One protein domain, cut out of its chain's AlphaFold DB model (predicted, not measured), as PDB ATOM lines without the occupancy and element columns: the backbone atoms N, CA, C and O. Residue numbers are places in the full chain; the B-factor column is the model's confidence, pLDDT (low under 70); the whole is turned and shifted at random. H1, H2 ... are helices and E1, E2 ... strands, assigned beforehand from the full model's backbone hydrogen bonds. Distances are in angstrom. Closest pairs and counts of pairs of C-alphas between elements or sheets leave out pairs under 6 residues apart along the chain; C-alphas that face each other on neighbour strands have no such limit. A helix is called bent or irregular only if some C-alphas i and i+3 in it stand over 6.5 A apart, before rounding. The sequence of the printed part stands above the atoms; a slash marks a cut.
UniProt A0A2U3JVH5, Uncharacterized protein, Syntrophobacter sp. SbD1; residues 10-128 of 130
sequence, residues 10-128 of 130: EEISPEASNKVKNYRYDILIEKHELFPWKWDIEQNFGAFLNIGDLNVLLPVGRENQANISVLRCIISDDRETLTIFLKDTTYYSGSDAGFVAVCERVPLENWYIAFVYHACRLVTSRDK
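AT A GLANCE: This is residues 10 to 128 of the 130 residues of an uncharacterized protein of Syntrophobacter sp. SbD1 (UniProt A0A2U3JVH5). Picture one sheet of six strands folded back on itself like part of a barrel, the short hairpin E1 and E2 facing the longer strands E5, E4 and E3, with E6 as the hinge. The short helix H2 joins the two leaves between E2 and E3, beside the strands, while H1 and the tiny H3 lie off the sheet near opposite ends of the longest span, and a long loop, residues 23 to 46, runs from H1 to E1. The printed part has 119 residues, in the order H1 E1 E2 H2 E3 E4 E5 E6 H3; the sheet runs E1 E2 E6 E5 E4 E3, mixed, and the class is mixed, helices and strands. It is compact, with a radius of gyration of the C-alphas of 14.5 A and spans of 48 by 37 by 24 A.

HOW THE PARTS SIT: Start at H1, residues 14 to 22, which is not on the sheet. Next comes the hairpin of E1, residues 47 to 51, and E2, residues 54 to 58, antiparallel, with N 49 and O 56 2.8 A apart. H2, residues 62 to 67, is on the sheet at a height of 6.2 A, over none of its strands; its closest C-alphas to E1 are Arg 62 and Ala 47, 5.0 A. H2 is irregular, with C-alphas 63 and 66 7.3 A apart. E3, residues 68 to 75, E4, residues 81 to 88, E5, residues 97 to 105, and E6, residues 112 to 121, form a meander, each strand the antiparallel neighbour of the one before; look for N 71 and O 85 at 2.8 A, N 101 and O 84 at 2.8 A, and N 118 and O 100 at 2.9 A. E2 and E6 are parallel neighbours, with N 57 and O 112 2.8 A apart. The six strands make a folded sheet, one sheet bent back on itself into two leaves that face each other: E1 and E2 face E5, E4 and E3, with 29 pairs of C-alphas within 11 A and E6 as the hinge. E6 bends by 66 degrees at residue 115 and E3 by 68 degrees at residue 71. H3, residues 125 to 128, is not on the sheet. Each O i to N i+4 pair of H1 is within hydrogen-bond range; H2 has 0 of 2, but 2 of 3 O i to N i+3 pairs, and H3 is too short for an i+4 pair.

IN THESE COORDINATES: Find C-alpha 14 at (26.018, -26.833, 46.056), where H1 begins its 12.8 A. From C-alpha 97 at (34.052, -43.093, 16.719), E5 runs 25.9 A; E6 runs 24.2 A, E4 20.7 A and E3 18.9 A. H3 ends at C-alpha 128, at (44.845, -55.644, 11.295).

THE WHOLE: The two C-alphas farthest apart are those of Pro 14 and Lys 128, 48.9 A. The printed part has no cut, and the link from H1 to E1 is long, with 24 residues. Mean pLDDT of the printed part is 78.6; it is under 70 at residues 23 to 45, 93 and 124 to 128.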
ATOM      1  N   GLU A  10      21.872 -31.749  38.561       74.19
ATOM      2  CA  GLU A  10      20.948 -31.091  39.498       74.19
ATOM      3  C   GLU A  10      20.844 -31.810  40.857       74.19
ATOM      4  O   GLU A  10      20.382 -31.227  41.835       74.19
ATOM      5  N   GLU A  11      21.273 -33.075  40.937       77.06
ATOM      6  CA  GLU A  11      21.248 -33.877  42.168       77.06
ATOM      7  C   GLU A  11      22.524 -33.710  43.010       77.06
ATOM      8  O   GLU A  11      22.593 -34.231  44.129       77.06
ATOM      9  N   ILE A  12      23.539 -33.001  42.501       80.00
ATOM     10  CA  ILE A  12      24.769 -32.743  43.255       80.00
ATOM     11  C   ILE A  12      24.558 -31.585  44.235       80.00
ATOM     12  O   ILE A  12      23.825 -30.631  43.973       80.00
ATOM     13  N   SER A  13      25.221 -31.651  45.389       82.06
ATOM     14  CA  SER A  13      25.136 -30.582  46.385       82.06
ATOM     15  C   SER A  13      25.742 -29.267  45.855       82.06
ATOM     16  O   SER A  13      26.618 -29.291  44.988       82.06
ATOM     17  N   PRO A  14      25.364 -28.098  46.404       81.06
ATOM     18  CA  PRO A  14      26.018 -26.833  46.056       81.06
ATOM     19  C   PRO A  14      27.534 -26.848  46.315       81.06
ATOM     20  O   PRO A  14      28.304 -26.248  45.566       81.06
ATOM     21  N   GLU A  15      27.977 -27.566  47.352       81.38
ATOM     22  CA  GLU A  15      29.399 -27.770  47.644       81.38
ATOM     23  C   GLU A  15      30.081 -28.581  46.534       81.38
ATOM     24  O   GLU A  15      31.123 -28.171  46.023       81.38
ATOM     25  N   ALA A  16      29.465 -29.689  46.117       80.31
ATOM     26  CA  ALA A  16      29.931 -30.505  45.006       80.31
ATOM     27  C   ALA A  16      29.994 -29.691  43.710       80.31
ATOM     28  O   ALA A  16      31.027 -29.691  43.051       80.31
ATOM     29  N   SER A  17      28.952 -28.920  43.392       78.56
ATOM     30  CA  SER A  17      28.922 -28.033  42.221       78.56
ATOM     31  C   SER A  17      30.095 -27.047  42.215       78.56
ATOM     32  O   SER A  17      30.772 -26.891  41.199       78.56
ATOM     33  N   ASN A  18      30.420 -26.445  43.363       77.56
ATOM     34  CA  ASN A  18      31.590 -25.572  43.478       77.56
ATOM     35  C   ASN A  18      32.916 -26.321  43.289       77.56
ATOM     36  O   ASN A  18      33.827 -25.776  42.670       77.56
ATOM     37  N   LYS A  19      33.035 -27.569  43.770       77.50
ATOM     38  CA  LYS A  19      34.204 -28.418  43.474       77.50
ATOM     39  C   LYS A  19      34.321 -28.655  41.970       77.50
ATOM     40  O   LYS A  19      35.401 -28.458  41.427       77.50
ATOM     41  N   VAL A  20      33.212 -28.976  41.293       75.00
ATOM     42  CA  VAL A  20      33.172 -29.164  39.833       75.00
ATOM     43  C   VAL A  20      33.683 -27.929  39.090       75.00
ATOM     44  O   VAL A  20      34.501 -28.075  38.187       75.00
ATOM     45  N   LYS A  21      33.273 -26.721  39.499       72.44
ATOM     46  CA  LYS A  21      33.732 -25.451  38.901       72.44
ATOM     47  C   LYS A  21      35.249 -25.229  39.004       72.44
ATOM     48  O   LYS A  21      35.801 -24.476  38.204       72.44
ATOM     49  N   ASN A  22      35.922 -25.859  39.971       71.50
ATOM     50  CA  ASN A  22      37.372 -25.743  40.155       71.50
ATOM     51  C   ASN A  22      38.182 -26.715  39.289       71.50
ATOM     52  O   ASN A  22      39.375 -26.484  39.084       71.50
ATOM     53  N   TYR A  23      37.564 -27.770  38.756       67.31
ATOM     54  CA  TYR A  23      38.213 -28.603  37.748       67.31
ATOM     55  C   TYR A  23      38.318 -27.785  36.455       67.31
ATOM     56  O   TYR A  23      37.329 -27.366  35.859       67.31
ATOM     57  N   ARG A  24      39.546 -27.458  36.050       57.28
ATOM     58  CA  ARG A  24      39.825 -26.651  34.854       57.28
ATOM     59  C   ARG A  24      39.762 -27.545  33.611       57.28
ATOM     60  O   ARG A  24      40.789 -28.040  33.164       57.28
ATOM     61  N   TYR A  25      38.570 -27.714  33.042       55.59
ATOM     62  CA  TYR A  25      38.335 -28.501  31.812       55.59
ATOM     63  C   TYR A  25      38.936 -27.875  30.541       55.59
ATOM     64  O   TYR A  25      39.188 -28.564  29.556       55.59
ATOM     65  N   ASP A  26      39.205 -26.566  30.583       47.66
ATOM     66  CA  ASP A  26      39.616 -25.704  29.460       47.66
ATOM     67  C   ASP A  26      41.020 -26.017  28.880       47.66
ATOM     68  O   ASP A  26      41.517 -25.313  28.008       47.66
ATOM     69  N   ILE A  27      41.714 -27.049  29.382       47.00
ATOM     70  CA  ILE A  27      43.071 -27.423  28.935       47.00
ATOM     71  C   ILE A  27      43.086 -28.744  28.141       47.00
ATOM     72  O   ILE A  27      44.067 -29.020  27.453       47.00
ATOM     73  N   LEU A  28      42.021 -29.556  28.195       48.19
ATOM     74  CA  LEU A  28      42.056 -30.953  27.722       48.19
ATOM     75  C   LEU A  28      41.089 -31.281  26.576       48.19
ATOM     76  O   LEU A  28      41.239 -32.334  25.955       48.19
ATOM     77  N   ILE A  29      40.157 -30.382  26.243       48.25
ATOM     78  CA  ILE A  29      39.472 -30.401  24.944       48.25
ATOM     79  C   ILE A  29      40.386 -29.654  23.974       48.25
ATOM     80  O   ILE A  29      40.666 -28.469  24.147       48.25
ATOM     81  N   GLU A  30      40.945 -30.395  23.025       43.53
ATOM     82  CA  GLU A  30      41.996 -29.962  22.112       43.53
ATOM     83  C   GLU A  30      41.721 -28.570  21.511       43.53
ATOM     84  O   GLU A  30      40.718 -28.332  20.842       43.53
ATOM     85  N   LYS A  31      42.689 -27.659  21.667       41.97
ATOM     86  CA  LYS A  31      42.749 -26.331  21.023       41.97
ATOM     87  C   LYS A  31      42.761 -26.385  19.480       41.97
ATOM     88  O   LYS A  31      42.921 -25.348  18.837       41.97
ATOM     89  N   HIS A  32      42.695 -27.583  18.893       43.22
ATOM     90  CA  HIS A  32      42.727 -27.823  17.454       43.22
ATOM     91  C   HIS A  32      41.378 -27.608  16.772       43.22
ATOM     92  O   HIS A  32      41.358 -27.341  15.570       43.22
ATOM     93  N   GLU A  33      40.279 -27.579  17.522       46.47
ATOM     94  CA  GLU A  33      39.025 -27.035  17.022       46.47
ATOM     95  C   GLU A  33      38.910 -25.585  17.499       46.47
ATOM     96  O   GLU A  33      38.761 -25.315  18.684       46.47
ATOM     97  N   LEU A  34      39.006 -24.622  16.577       39.78
ATOM     98  CA  LEU A  34      38.890 -23.167  16.808       39.78
ATOM     99  C   LEU A  34      37.520 -22.722  17.380       39.78
ATOM    100  O   LEU A  34      37.176 -21.540  17.334       39.78
ATOM    101  N   PHE A  35      36.735 -23.654  17.911       39.66
ATOM    102  CA  PHE A  35      35.475 -23.423  18.582       39.66
ATOM    103  C   PHE A  35      35.696 -23.553  20.089       39.66
ATOM    104  O   PHE A  35      36.156 -24.595  20.555       39.66
ATOM    105  N   PRO A  36      35.388 -22.514  20.882       43.78
ATOM    106  CA  PRO A  36      35.462 -22.619  22.324       43.78
ATOM    107  C   PRO A  36      34.334 -23.547  22.776       43.78
ATOM    108  O   PRO A  36      33.206 -23.103  22.990       43.78
ATOM    109  N   TRP A  37      34.633 -24.836  22.927       45.78
ATOM    110  CA  TRP A  37      33.824 -25.756  23.716       45.78
ATOM    111  C   TRP A  37      33.909 -25.302  25.175       45.78
ATOM    112  O   TRP A  37      34.647 -25.854  25.987       45.78
ATOM    113  N   LYS A  38      33.198 -24.218  25.508       47.44
ATOM    114  CA  LYS A  38      33.034 -23.782  26.886       47.44
ATOM    115  C   LYS A  38      32.138 -24.796  27.566       47.44
ATOM    116  O   LYS A  38      30.931 -24.825  27.354       47.44
ATOM    117  N   TRP A  39      32.775 -25.617  28.386       48.00
ATOM    118  CA  TRP A  39      32.124 -26.355  29.446       48.00
ATOM    119  C   TRP A  39      31.421 -25.363  30.372       48.00
ATOM    120  O   TRP A  39      32.052 -24.749  31.231       48.00
ATOM    121  N   ASP A  40      30.130 -25.147  30.135       51.84
ATOM    122  CA  ASP A  40      29.307 -24.267  30.948       51.84
ATOM    123  C   ASP A  40      28.328 -25.112  31.763       51.84
ATOM    124  O   ASP A  40      27.258 -25.512  31.302       51.84
ATOM    125  N   ILE A  41      28.722 -25.406  33.002       49.28
ATOM    126  CA  ILE A  41      27.851 -26.051  33.993       49.28
ATOM    127  C   ILE A  41      26.600 -25.208  34.244       49.28
ATOM    128  O   ILE A  41      25.553 -25.766  34.564       49.28
ATOM    129  N   GLU A  42      26.669 -23.883  34.062       49.66
ATOM    130  CA  GLU A  42      25.499 -23.009  34.178       49.66
ATOM    131  C   GLU A  42      24.489 -23.259  33.046       49.66
ATOM    132  O   GLU A  42      23.312 -22.937  33.198       49.66
ATOM    133  N   GLN A  43      24.908 -23.917  31.957       53.50
ATOM    134  CA  GLN A  43      24.039 -24.361  30.862       53.50
ATOM    135  C   GLN A  43      23.631 -25.837  30.952       53.50
ATOM    136  O   GLN A  43      23.183 -26.401  29.956       53.50
ATOM    137  N   ASN A  44      23.746 -26.472  32.126       54.72
ATOM    138  CA  ASN A  44      23.395 -27.888  32.311       54.72
ATOM    139  C   ASN A  44      24.175 -28.840  31.381       54.72
ATOM    140  O   ASN A  44      23.696 -29.917  31.020       54.72
ATOM    141  N   PHE A  45      25.394 -28.460  30.999       63.88
ATOM    142  CA  PHE A  45      26.259 -29.317  30.207       63.88
ATOM    143  C   PHE A  45      26.929 -30.344  31.134       63.88
ATOM    144  O   PHE A  45      27.681 -29.981  32.037       63.88
ATOM    145  N   GLY A  46      26.599 -31.626  30.961       78.38
ATOM    146  CA  GLY A  46      27.132 -32.722  31.768       78.38
ATOM    147  C   GLY A  46      26.129 -33.836  32.039       78.38
ATOM    148  O   GLY A  46      24.968 -33.608  32.381       78.38
ATOM    149  N   ALA A  47      26.604 -35.071  31.923       84.44
ATOM    150  CA  ALA A  47      25.780 -36.265  31.994       84.44
ATOM    151  C   ALA A  47      26.454 -37.335  32.855       84.44
ATOM    152  O   ALA A  47      27.590 -37.719  32.584       84.44
ATOM    153  N   PHE A  48      25.741 -37.863  33.854       89.38
ATOM    154  CA  PHE A  48      26.233 -39.024  34.593       89.38
ATOM    155  C   PHE A  48      26.085 -40.295  33.758       89.38
ATOM    156  O   PHE A  48      24.989 -40.664  33.333       89.38
ATOM    157  N   LEU A  49      27.208 -40.969  33.554       91.62
ATOM    158  CA  LEU A  49      27.302 -42.310  33.016       91.62
ATOM    159  C   LEU A  49      27.430 -43.303  34.175       91.62
ATOM    160  O   LEU A  49      28.333 -43.192  35.006       91.62
ATOM    161  N   ASN A  50      26.540 -44.293  34.195       92.31
ATOM    162  CA  ASN A  50      26.556 -45.367  35.184       92.31
ATOM    163  C   ASN A  50      27.292 -46.584  34.615       92.31
ATOM    164  O   ASN A  50      26.875 -47.140  33.598       92.31
ATOM    165  N   ILE A  51      28.360 -47.017  35.285       92.25
ATOM    166  CA  ILE A  51      29.147 -48.202  34.926       92.25
ATOM    167  C   ILE A  51      29.200 -49.118  36.148       92.25
ATOM    168  O   ILE A  51      30.094 -49.010  36.983       92.25
ATOM    169  N   GLY A  52      28.220 -50.014  36.277       89.50
ATOM    170  CA  GLY A  52      28.079 -50.823  37.489       89.50
ATOM    171  C   GLY A  52      27.777 -49.949  38.712       89.50
ATOM    172  O   GLY A  52      26.752 -49.273  38.736       89.50
ATOM    173  N   ASP A  53      28.662 -49.975  39.712       90.50
ATOM    174  CA  ASP A  53      28.629 -49.135  40.920       90.50
ATOM    175  C   ASP A  53      29.265 -47.744  40.720       90.50
ATOM    176  O   ASP A  53      29.127 -46.868  41.576       90.50
ATOM    177  N   LEU A  54      29.948 -47.520  39.596       94.00
ATOM    178  CA  LEU A  54      30.644 -46.271  39.302       94.00
ATOM    179  C   LEU A  54      29.689 -45.257  38.664       94.00
ATOM    180  O   LEU A  54      29.030 -45.550  37.665       94.00
ATOM    181  N   ASN A  55      29.672 -44.041  39.206       94.25
ATOM    182  CA  ASN A  55      28.949 -42.901  38.646       94.25
ATOM    183  C   ASN A  55      29.981 -41.903  38.125       94.25
ATOM    184  O   ASN A  55      30.828 -41.452  38.897       94.25
ATOM    185  N   VAL A  56      29.940 -41.582  36.834       92.81
ATOM    186  CA  VAL A  56      30.960 -40.749  36.182       92.81
ATOM    187  C   VAL A  56      30.299 -39.575  35.482       92.81
ATOM    188  O   VAL A  56      29.505 -39.780  34.569       92.81
ATOM    189  N   LEU A  57      30.631 -38.349  35.873       90.75
ATOM    190  CA  LEU A  57      30.192 -37.151  35.169       90.75
ATOM    191  C   LEU A  57      31.037 -36.975  33.903       90.75
ATOM    192  O   LEU A  57      32.238 -36.702  33.981       90.75
ATOM    193  N   LEU A  58      30.407 -37.176  32.745       88.44
ATOM    194  CA  LEU A  58      31.025 -37.019  31.435       88.44
ATOM    195  C   LEU A  58      30.746 -35.652  30.828       88.44
ATOM    196  O   LEU A  58      29.681 -35.074  31.090       88.44
ATOM    197  N   PRO A  59      31.648 -35.187  29.939       83.81
ATOM    198  CA  PRO A  59      31.553 -33.867  29.395       83.81
ATOM    199  C   PRO A  59      30.595 -33.727  28.203       83.81
ATOM    200  O   PRO A  59      30.911 -33.058  27.221       83.81
ATOM    201  N   VAL A  60      29.432 -34.373  28.281       80.94
ATOM    202  CA  VAL A  60      28.452 -34.464  27.195       80.94
ATOM    203  C   VAL A  60      27.076 -34.000  27.664       80.94
ATOM    204  O   VAL A  60      26.708 -34.181  28.827       80.94
ATOM    205  N   GLY A  61      26.302 -33.410  26.753       79.38
ATOM    206  CA  GLY A  61      24.903 -33.063  27.009       79.38
ATOM    207  C   GLY A  61      24.058 -34.302  27.317       79.38
ATOM    208  O   GLY A  61      24.291 -35.386  26.774       79.38
ATOM    209  N   ARG A  62      23.064 -34.162  28.201       79.31
ATOM    210  CA  ARG A  62      22.194 -35.271  28.633       79.31
ATOM    211  C   ARG A  62      21.449 -35.913  27.463       79.31
ATOM    212  O   ARG A  62      21.274 -37.128  27.434       79.31
ATOM    213  N   GLU A  63      21.049 -35.108  26.490       82.56
ATOM    214  CA  GLU A  63      20.415 -35.523  25.241       82.56
ATOM    215  C   GLU A  63      21.278 -36.489  24.415       82.56
ATOM    216  O   GLU A  63      20.745 -37.281  23.642       82.56
ATOM    217  N   ASN A  64      22.594 -36.486  24.641       85.06
ATOM    218  CA  ASN A  64      23.558 -37.316  23.929       85.06
ATOM    219  C   ASN A  64      23.943 -38.593  24.688       85.06
ATOM    220  O   ASN A  64      24.692 -39.408  24.155       85.06
ATOM    221  N   GLN A  65      23.413 -38.836  25.894       83.25
ATOM    222  CA  GLN A  65      23.735 -40.043  26.673       83.25
ATOM    223  C   GLN A  65      23.479 -41.343  25.900       83.25
ATOM    224  O   GLN A  65      24.246 -42.295  26.025       83.25
ATOM    225  N   ALA A  66      22.425 -41.382  25.078       88.94
ATOM    226  CA  ALA A  66      22.082 -42.549  24.265       88.94
ATOM    227  C   ALA A  66      23.130 -42.875  23.182       88.94
ATOM    228  O   ALA A  66      23.158 -43.998  22.681       88.94
ATOM    229  N   ASN A  67      23.998 -41.918  22.842       90.06
ATOM    230  CA  ASN A  67      25.071 -42.081  21.859       90.06
ATOM    231  C   ASN A  67      26.358 -42.650  22.474       90.06
ATOM    232  O   ASN A  67      27.292 -42.973  21.738       90.06
ATOM    233  N   ILE A  68      26.418 -42.766  23.806       91.31
ATOM    234  CA  ILE A  68      27.599 -43.219  24.538       91.31
ATOM    235  C   ILE A  68      27.498 -44.715  24.826       91.31
ATOM    236  O   ILE A  68      26.524 -45.206  25.390       91.31
ATOM    237  N   SER A  69      28.542 -45.462  24.477       92.88
ATOM    238  CA  SER A  69      28.687 -46.881  24.805       92.88
ATOM    239  C   SER A  69      30.046 -47.152  25.438       92.88
ATOM    240  O   SER A  69      31.079 -46.773  24.892       92.88
ATOM    241  N   VAL A  70      30.067 -47.852  26.571       94.75
ATOM    242  CA  VAL A  70      31.317 -48.238  27.243       94.75
ATOM    243  C   VAL A  70      31.922 -49.456  26.563       94.75
ATOM    244  O   VAL A  70      31.280 -50.496  26.448       94.75
ATOM    245  N   LEU A  71      33.180 -49.341  26.145       93.75
ATOM    246  CA  LEU A  71      33.953 -50.445  25.573       93.75
ATOM    247  C   LEU A  71      34.815 -51.119  26.637       93.75
ATOM    248  O   LEU A  71      34.946 -52.342  26.668       93.75
ATOM    249  N   ARG A  72      35.429 -50.314  27.507       94.50
ATOM    250  CA  ARG A  72      36.262 -50.785  28.614       94.50
ATOM    251  C   ARG A  72      36.334 -49.723  29.701       94.50
ATOM    252  O   ARG A  72      36.445 -48.543  29.399       94.50
ATOM    253  N   CYS A  73      36.343 -50.157  30.954       97.06
ATOM    254  CA  CYS A  73      36.643 -49.321  32.109       97.06
ATOM    255  C   CYS A  73      37.796 -49.972  32.879       97.06
ATOM    256  O   CYS A  73      37.763 -51.173  33.146       97.06
ATOM    257  N   ILE A  74      38.835 -49.194  33.163       97.62
ATOM    258  CA  ILE A  74      39.990 -49.586  33.968       97.62
ATOM    259  C   ILE A  74      39.952 -48.725  35.224       97.62
ATOM    260  O   ILE A  74      39.903 -47.500  35.130       97.62
ATOM    261  N   ILE A  75      39.960 -49.380  36.377       97.62
ATOM    262  CA  ILE A  75      39.926 -48.749  37.695       97.62
ATOM    263  C   ILE A  75      41.349 -48.804  38.250       97.62
ATOM    264  O   ILE A  75      41.984 -49.859  38.172       97.62
ATOM    265  N   SER A  76      41.866 -47.688  38.766       97.00
ATOM    266  CA  SER A  76      43.132 -47.691  39.502       97.00
ATOM    267  C   SER A  76      43.011 -48.522  40.783       97.00
ATOM    268  O   SER A  76      41.921 -48.700  41.325       97.00
ATOM    269  N   ASP A  77      44.136 -49.040  41.278       97.31
ATOM    270  CA  ASP A  77      44.163 -49.887  42.480       97.31
ATOM    271  C   ASP A  77      43.612 -49.157  43.721       97.31
ATOM    272  O   ASP A  77      42.846 -49.718  44.501       97.31
ATOM    273  N   ASP A  78      43.914 -47.862  43.837       95.62
ATOM    274  CA  ASP A  78      43.403 -46.974  44.888       95.62
ATOM    275  C   ASP A  78      41.957 -46.501  44.664       95.62
ATOM    276  O   ASP A  78      41.371 -45.888  45.553       95.62
ATOM    277  N   ARG A  79      41.362 -46.801  43.500       94.44
ATOM    278  CA  ARG A  79      40.038 -46.330  43.061       94.44
ATOM    279  C   ARG A  79      39.887 -44.805  43.032       94.44
ATOM    280  O   ARG A  79      38.766 -44.305  43.022       94.44
ATOM    281  N   GLU A  80      40.982 -44.058  42.974       95.12
ATOM    282  CA  GLU A  80      40.936 -42.599  42.853       95.12
ATOM    283  C   GLU A  80      40.889 -42.145  41.385       95.12
ATOM    284  O   GLU A  80      40.504 -41.015  41.098       95.12
ATOM    285  N   THR A  81      41.224 -43.021  40.430       95.62
ATOM    286  CA  THR A  81      41.231 -42.716  38.992       95.62
ATOM    287  C   THR A  81      40.559 -43.816  38.169       95.62
ATOM    288  O   THR A  81      40.732 -45.011  38.411       95.62
ATOM    289  N   LEU A  82      39.826 -43.413  37.131       97.06
ATOM    290  CA  LEU A  82      39.288 -44.299  36.101       97.06
ATOM    291  C   LEU A  82      39.858 -43.924  34.737       97.06
ATOM    292  O   LEU A  82      40.029 -42.753  34.414       97.06
ATOM    293  N   THR A  83      40.084 -44.923  33.892       96.94
ATOM    294  CA  THR A  83      40.257 -44.724  32.450       96.94
ATOM    295  C   THR A  83      39.170 -45.486  31.714       96.94
ATOM    296  O   THR A  83      39.034 -46.702  31.868       96.94
ATOM    297  N   ILE A  84      38.384 -44.778  30.910       96.44
ATOM    298  CA  ILE A  84      37.219 -45.320  30.220       96.44
ATOM    299  C   ILE A  84      37.433 -45.174  28.722       96.44
ATOM    300  O   ILE A  84      37.632 -44.077  28.212       96.44
ATOM    301  N   PHE A  85      37.366 -46.289  28.008       94.44
ATOM    302  CA  PHE A  85      37.291 -46.308  26.557       94.44
ATOM    303  C   PHE A  85      35.826 -46.405  26.159       94.44
ATOM    304  O   PHE A  85      35.102 -47.303  26.604       94.44
ATOM    305  N   LEU A  86      35.402 -45.470  25.325       93.44
ATOM    306  CA  LEU A  86      34.020 -45.241  24.946       93.44
ATOM    307  C   LEU A  86      33.900 -45.290  23.423       93.44
ATOM    308  O   LEU A  86      34.857 -45.032  22.694       93.44
ATOM    309  N   LYS A  87      32.698 -45.593  22.948       92.50
ATOM    310  CA  LYS A  87      32.229 -45.175  21.635       92.50
ATOM    311  C   LYS A  87      31.229 -44.047  21.854       92.50
ATOM    312  O   LYS A  87      30.308 -44.222  22.647       92.50
ATOM    313  N   ASP A  88      31.415 -42.933  21.163       89.69
ATOM    314  CA  ASP A  88      30.531 -41.771  21.240       89.69
ATOM    315  C   ASP A  88      30.180 -41.323  19.821       89.69
ATOM    316  O   ASP A  88      31.029 -40.849  19.064       89.69
ATOM    317  N   THR A  89      28.914 -41.514  19.450       89.50
ATOM    318  CA  THR A  89      28.406 -41.166  18.118       89.50
ATOM    319  C   THR A  89      27.762 -39.782  18.049       89.50
ATOM    320  O   THR A  89      27.055 -39.493  17.087       89.50
ATOM    321  N   THR A  90      27.977 -38.927  19.051       84.25
ATOM    322  CA  THR A  90      27.419 -37.565  19.104       84.25
ATOM    323  C   THR A  90      27.985 -36.682  17.998       84.25
ATOM    324  O   THR A  90      27.244 -35.953  17.344       84.25
ATOM    325  N   TYR A  91      29.296 -36.775  17.766       76.06
ATOM    326  CA  TYR A  91      30.016 -35.903  16.832       76.06
ATOM    327  C   TYR A  91      30.447 -36.620  15.550       76.06
ATOM    328  O   TYR A  91      30.588 -35.990  14.503       76.06
ATOM    329  N   TYR A  92      30.619 -37.944  15.606       74.50
ATOM    330  CA  TYR A  92      31.101 -38.743  14.482       74.50
ATOM    331  C   TYR A  92      30.191 -39.944  14.227       74.50
ATOM    332  O   TYR A  92      29.865 -40.716  15.128       74.50
ATOM    333  N   SER A  93      29.813 -40.146  12.966       66.75
ATOM    334  CA  SER A  93      29.033 -41.300  12.516       66.75
ATOM    335  C   SER A  93      29.967 -42.336  11.885       66.75
ATOM    336  O   SER A  93      30.134 -42.410  10.673       66.75
ATOM    337  N   GLY A  94      30.625 -43.132  12.729       72.00
ATOM    338  CA  GLY A  94      31.580 -44.152  12.296       72.00
ATOM    339  C   GLY A  94      31.659 -45.332  13.259       72.00
ATOM    340  O   GLY A  94      31.363 -45.223  14.453       72.00
ATOM    341  N   SER A  95      32.054 -46.504  12.758       72.56
ATOM    342  CA  SER A  95      32.401 -47.635  13.630       72.56
ATOM    343  C   SER A  95      33.646 -47.355  14.475       72.56
ATOM    344  O   SER A  95      33.840 -48.014  15.493       72.56
ATOM    345  N   ASP A  96      34.442 -46.371  14.066       77.19
ATOM    346  CA  ASP A  96      35.707 -45.934  14.645       77.19
ATOM    347  C   ASP A  96      35.594 -44.696  15.552       77.19
ATOM    348  O   ASP A  96      36.630 -44.207  16.002       77.19
ATOM    349  N   ALA A  97      34.369 -44.235  15.852       84.00
ATOM    350  CA  ALA A  97      34.052 -43.093  16.719       84.00
ATOM    351  C   ALA A  97      34.384 -43.360  18.205       84.00
ATOM    352  O   ALA A  97      33.503 -43.460  19.062       84.00
ATOM    353  N   GLY A  98      35.664 -43.572  18.491       89.56
ATOM    354  CA  GLY A  98      36.186 -43.858  19.816       89.56
ATOM    355  C   GLY A  98      36.459 -42.601  20.609       89.56
ATOM    356  O   GLY A  98      36.778 -41.552  20.058       89.56
ATOM    357  N   PHE A  99      36.359 -42.736  21.922       91.94
ATOM    358  CA  PHE A  99      36.761 -41.718  22.875       91.94
ATOM    359  C   PHE A  99      37.492 -42.368  24.046       91.94
ATOM    360  O   PHE A  99      37.256 -43.530  24.391       91.94
ATOM    361  N   VAL A 100      38.378 -41.602  24.671       92.75
ATOM    362  CA  VAL A 100      38.964 -41.933  25.967       92.75
ATOM    363  C   VAL A 100      38.578 -40.864  26.975       92.75
ATOM    364  O   VAL A 100      38.749 -39.672  26.719       92.75
ATOM    365  N   ALA A 101      38.061 -41.301  28.117       92.56
ATOM    366  CA  ALA A 101      37.852 -40.466  29.281       92.56
ATOM    367  C   ALA A 101      38.849 -40.860  30.372       92.56
ATOM    368  O   ALA A 101      38.950 -42.040  30.718       92.56
ATOM    369  N   VAL A 102      39.572 -39.887  30.919       93.31
ATOM    370  CA  VAL A 102      40.331 -40.069  32.162       93.31
ATOM    371  C   VAL A 102      39.587 -39.309  33.240       93.31
ATOM    372  O   VAL A 102      39.250 -38.135  33.060       93.31
ATOM    373  N   CYS A 103      39.269 -40.010  34.320       93.19
ATOM    374  CA  CYS A 103      38.397 -39.512  35.364       93.19
ATOM    375  C   CYS A 103      39.068 -39.618  36.721       93.19
ATOM    376  O   CYS A 103      39.779 -40.584  36.981       93.19
ATOM    377  N   GLU A 104      38.777 -38.675  37.598       92.75
ATOM    378  CA  GLU A 104      39.235 -38.680  38.984       92.75
ATOM    379  C   GLU A 104      38.044 -38.679  39.933       92.75
ATOM    380  O   GLU A 104      36.956 -38.196  39.597       92.75
ATOM    381  N   ARG A 105      38.222 -39.269  41.110       93.31
ATOM    382  CA  ARG A 105      37.191 -39.268  42.138       93.31
ATOM    383  C   ARG A 105      37.077 -37.875  42.743       93.31
ATOM    384  O   ARG A 105      38.070 -37.260  43.120       93.31
ATOM    385  N   VAL A 106      35.851 -37.377  42.884       89.69
ATOM    386  CA  VAL A 106      35.655 -36.061  43.495       89.69
ATOM    387  C   VAL A 106      35.862 -36.155  45.016       89.69
ATOM    388  O   VAL A 106      35.287 -37.036  45.660       89.69
ATOM    389  N   PRO A 107      36.662 -35.261  45.634       86.81
ATOM    390  CA  PRO A 107      36.938 -35.317  47.064       86.81
ATOM    391  C   PRO A 107      35.675 -35.291  47.925       86.81
ATOM    392  O   PRO A 107      34.855 -34.368  47.831       86.81
ATOM    393  N   LEU A 108      35.588 -36.270  48.832       86.69
ATOM    394  CA  LEU A 108      34.454 -36.509  49.738       86.69
ATOM    395  C   LEU A 108      33.159 -36.945  49.034       86.69
ATOM    396  O   LEU A 108      32.102 -36.978  49.659       86.69
ATOM    397  N   GLU A 109      33.244 -37.315  47.760       88.69
ATOM    398  CA  GLU A 109      32.126 -37.790  46.960       88.69
ATOM    399  C   GLU A 109      32.319 -39.259  46.543       88.69
ATOM    400  O   GLU A 109      33.423 -39.807  46.532       88.69
ATOM    401  N   ASN A 110      31.223 -39.920  46.170       89.44
ATOM    402  CA  ASN A 110      31.221 -41.318  45.710       89.44
ATOM    403  C   ASN A 110      31.044 -41.439  44.189       89.44
ATOM    404  O   ASN A 110      30.477 -42.408  43.688       89.44
ATOM    405  N   TRP A 111      31.491 -40.427  43.457       93.31
ATOM    406  CA  TRP A 111      31.389 -40.350  42.008       93.31
ATOM    407  C   TRP A 111      32.647 -39.696  41.427       93.31
ATOM    408  O   TRP A 111      33.449 -39.092  42.145       93.31
ATOM    409  N   TYR A 112      32.831 -39.876  40.126       93.75
ATOM    410  CA  TYR A 112      34.020 -39.474  39.388       93.75
ATOM    411  C   TYR A 112      33.681 -38.395  38.383       93.75
ATOM    412  O   TYR A 112      32.549 -38.304  37.909       93.75
ATOM    413  N   ILE A 113      34.689 -37.637  37.992       90.44
ATOM    414  CA  ILE A 113      34.567 -36.624  36.966       90.44
ATOM    415  C   ILE A 113      35.616 -36.816  35.892       90.44
ATOM    416  O   ILE A 113      36.785 -37.034  36.195       90.44
ATOM    417  N   ALA A 114      35.198 -36.774  34.630       89.69
ATOM    418  CA  ALA A 114      36.134 -36.790  33.521       89.69
ATOM    419  C   ALA A 114      36.844 -35.435  33.423       89.69
ATOM    420  O   ALA A 114      36.205 -34.410  33.201       89.69
ATOM    421  N   PHE A 115      38.168 -35.450  33.561       82.94
ATOM    422  CA  PHE A 115      39.011 -34.280  33.322       82.94
ATOM    423  C   PHE A 115      39.662 -34.339  31.932       82.94
ATOM    424  O   PHE A 115      39.879 -33.296  31.324       82.94
ATOM    425  N   VAL A 116      39.883 -35.540  31.379       85.38
ATOM    426  CA  VAL A 116      40.185 -35.756  29.950       85.38
ATOM    427  C   VAL A 116      38.973 -36.396  29.287       85.38
ATOM    428  O   VAL A 116      38.451 -37.380  29.807       85.38
ATOM    429  N   TYR A 117      38.578 -35.896  28.117       85.50
ATOM    430  CA  TYR A 117      37.626 -36.556  27.223       85.50
ATOM    431  C   TYR A 117      38.006 -36.251  25.780       85.50
ATOM    432  O   TYR A 117      37.844 -35.124  25.318       85.50
ATOM    433  N   HIS A 118      38.574 -37.235  25.090       84.25
ATOM    434  CA  HIS A 118      39.227 -37.001  23.808       84.25
ATOM    435  C   HIS A 118      38.842 -38.052  22.779       84.25
ATOM    436  O   HIS A 118      38.815 -39.244  23.093       84.25
ATOM    437  N   ALA A 119      38.604 -37.612  21.543       84.75
ATOM    438  CA  ALA A 119      38.354 -38.504  20.423       84.75
ATOM    439  C   ALA A 119      39.596 -39.365  20.137       84.75
ATOM    440  O   ALA A 119      40.736 -38.899  20.175       84.75
ATOM    441  N   CYS A 120      39.393 -40.640  19.843       84.31
ATOM    442  CA  CYS A 120      40.433 -41.556  19.408       84.31
ATOM    443  C   CYS A 120      39.866 -42.522  18.367       84.31
ATOM    444  O   CYS A 120      38.679 -42.837  18.352       84.31
ATOM    445  N   ARG A 121      40.715 -43.023  17.471       81.12
ATOM    446  CA  ARG A 121      40.261 -43.993  16.473       81.12
ATOM    447  C   ARG A 121      40.189 -45.383  17.099       81.12
ATOM    448  O   ARG A 121      41.211 -45.907  17.544       81.12
ATOM    449  N   LEU A 122      39.014 -46.011  17.089       81.62
ATOM    450  CA  LEU A 122      38.923 -47.434  17.433       81.62
ATOM    451  C   LEU A 122      39.505 -48.258  16.289       81.62
ATOM    452  O   LEU A 122      39.040 -48.172  15.154       81.62
ATOM    453  N   VAL A 123      40.502 -49.080  16.602       78.88
ATOM    454  CA  VAL A 123      41.054 -50.064  15.669       78.88
ATOM    455  C   VAL A 123      40.425 -51.412  15.982       78.88
ATOM    456  O   VAL A 123      40.585 -51.955  17.078       78.88
ATOM    457  N   THR A 124      39.695 -51.958  15.020       67.19
ATOM    458  CA  THR A 124      39.066 -53.273  15.129       67.19
ATOM    459  C   THR A 124      39.970 -54.349  14.533       67.19
ATOM    460  O   THR A 124      40.916 -54.068  13.800       67.19
ATOM    461  N   SER A 125      39.708 -55.624  14.829       63.84
ATOM    462  CA  SER A 125      40.491 -56.736  14.267       63.84
ATOM    463  C   SER A 125      40.463 -56.795  12.734       63.84
ATOM    464  O   SER A 125      41.379 -57.363  12.145       63.84
ATOM    465  N   ARG A 126      39.460 -56.184  12.084       55.41
ATOM    466  CA  ARG A 126      39.375 -56.069  10.619       55.41
ATOM    467  C   ARG A 126      40.426 -55.125  10.031       55.41
ATOM    468  O   ARG A 126      40.818 -55.319   8.891       55.41
ATOM    469  N   ASP A 127      40.929 -54.183  10.822       56.88
ATOM    470  CA  ASP A 127      41.947 -53.212  10.408       56.88
ATOM    471  C   ASP A 127      43.380 -53.769  10.530       56.88
ATOM    472  O   ASP A 127      44.338 -53.128  10.111       56.88
ATOM    473  N   LYS A 128      43.544 -54.965  11.120       51.88
ATOM    474  CA  LYS A 128      44.845 -55.644  11.295       51.88
ATOM    475  C   LYS A 128      45.218 -56.575  10.139       51.88
ATOM    476  O   LYS A 128      46.298 -57.157  10.164       51.88
TER     477      LYS A 128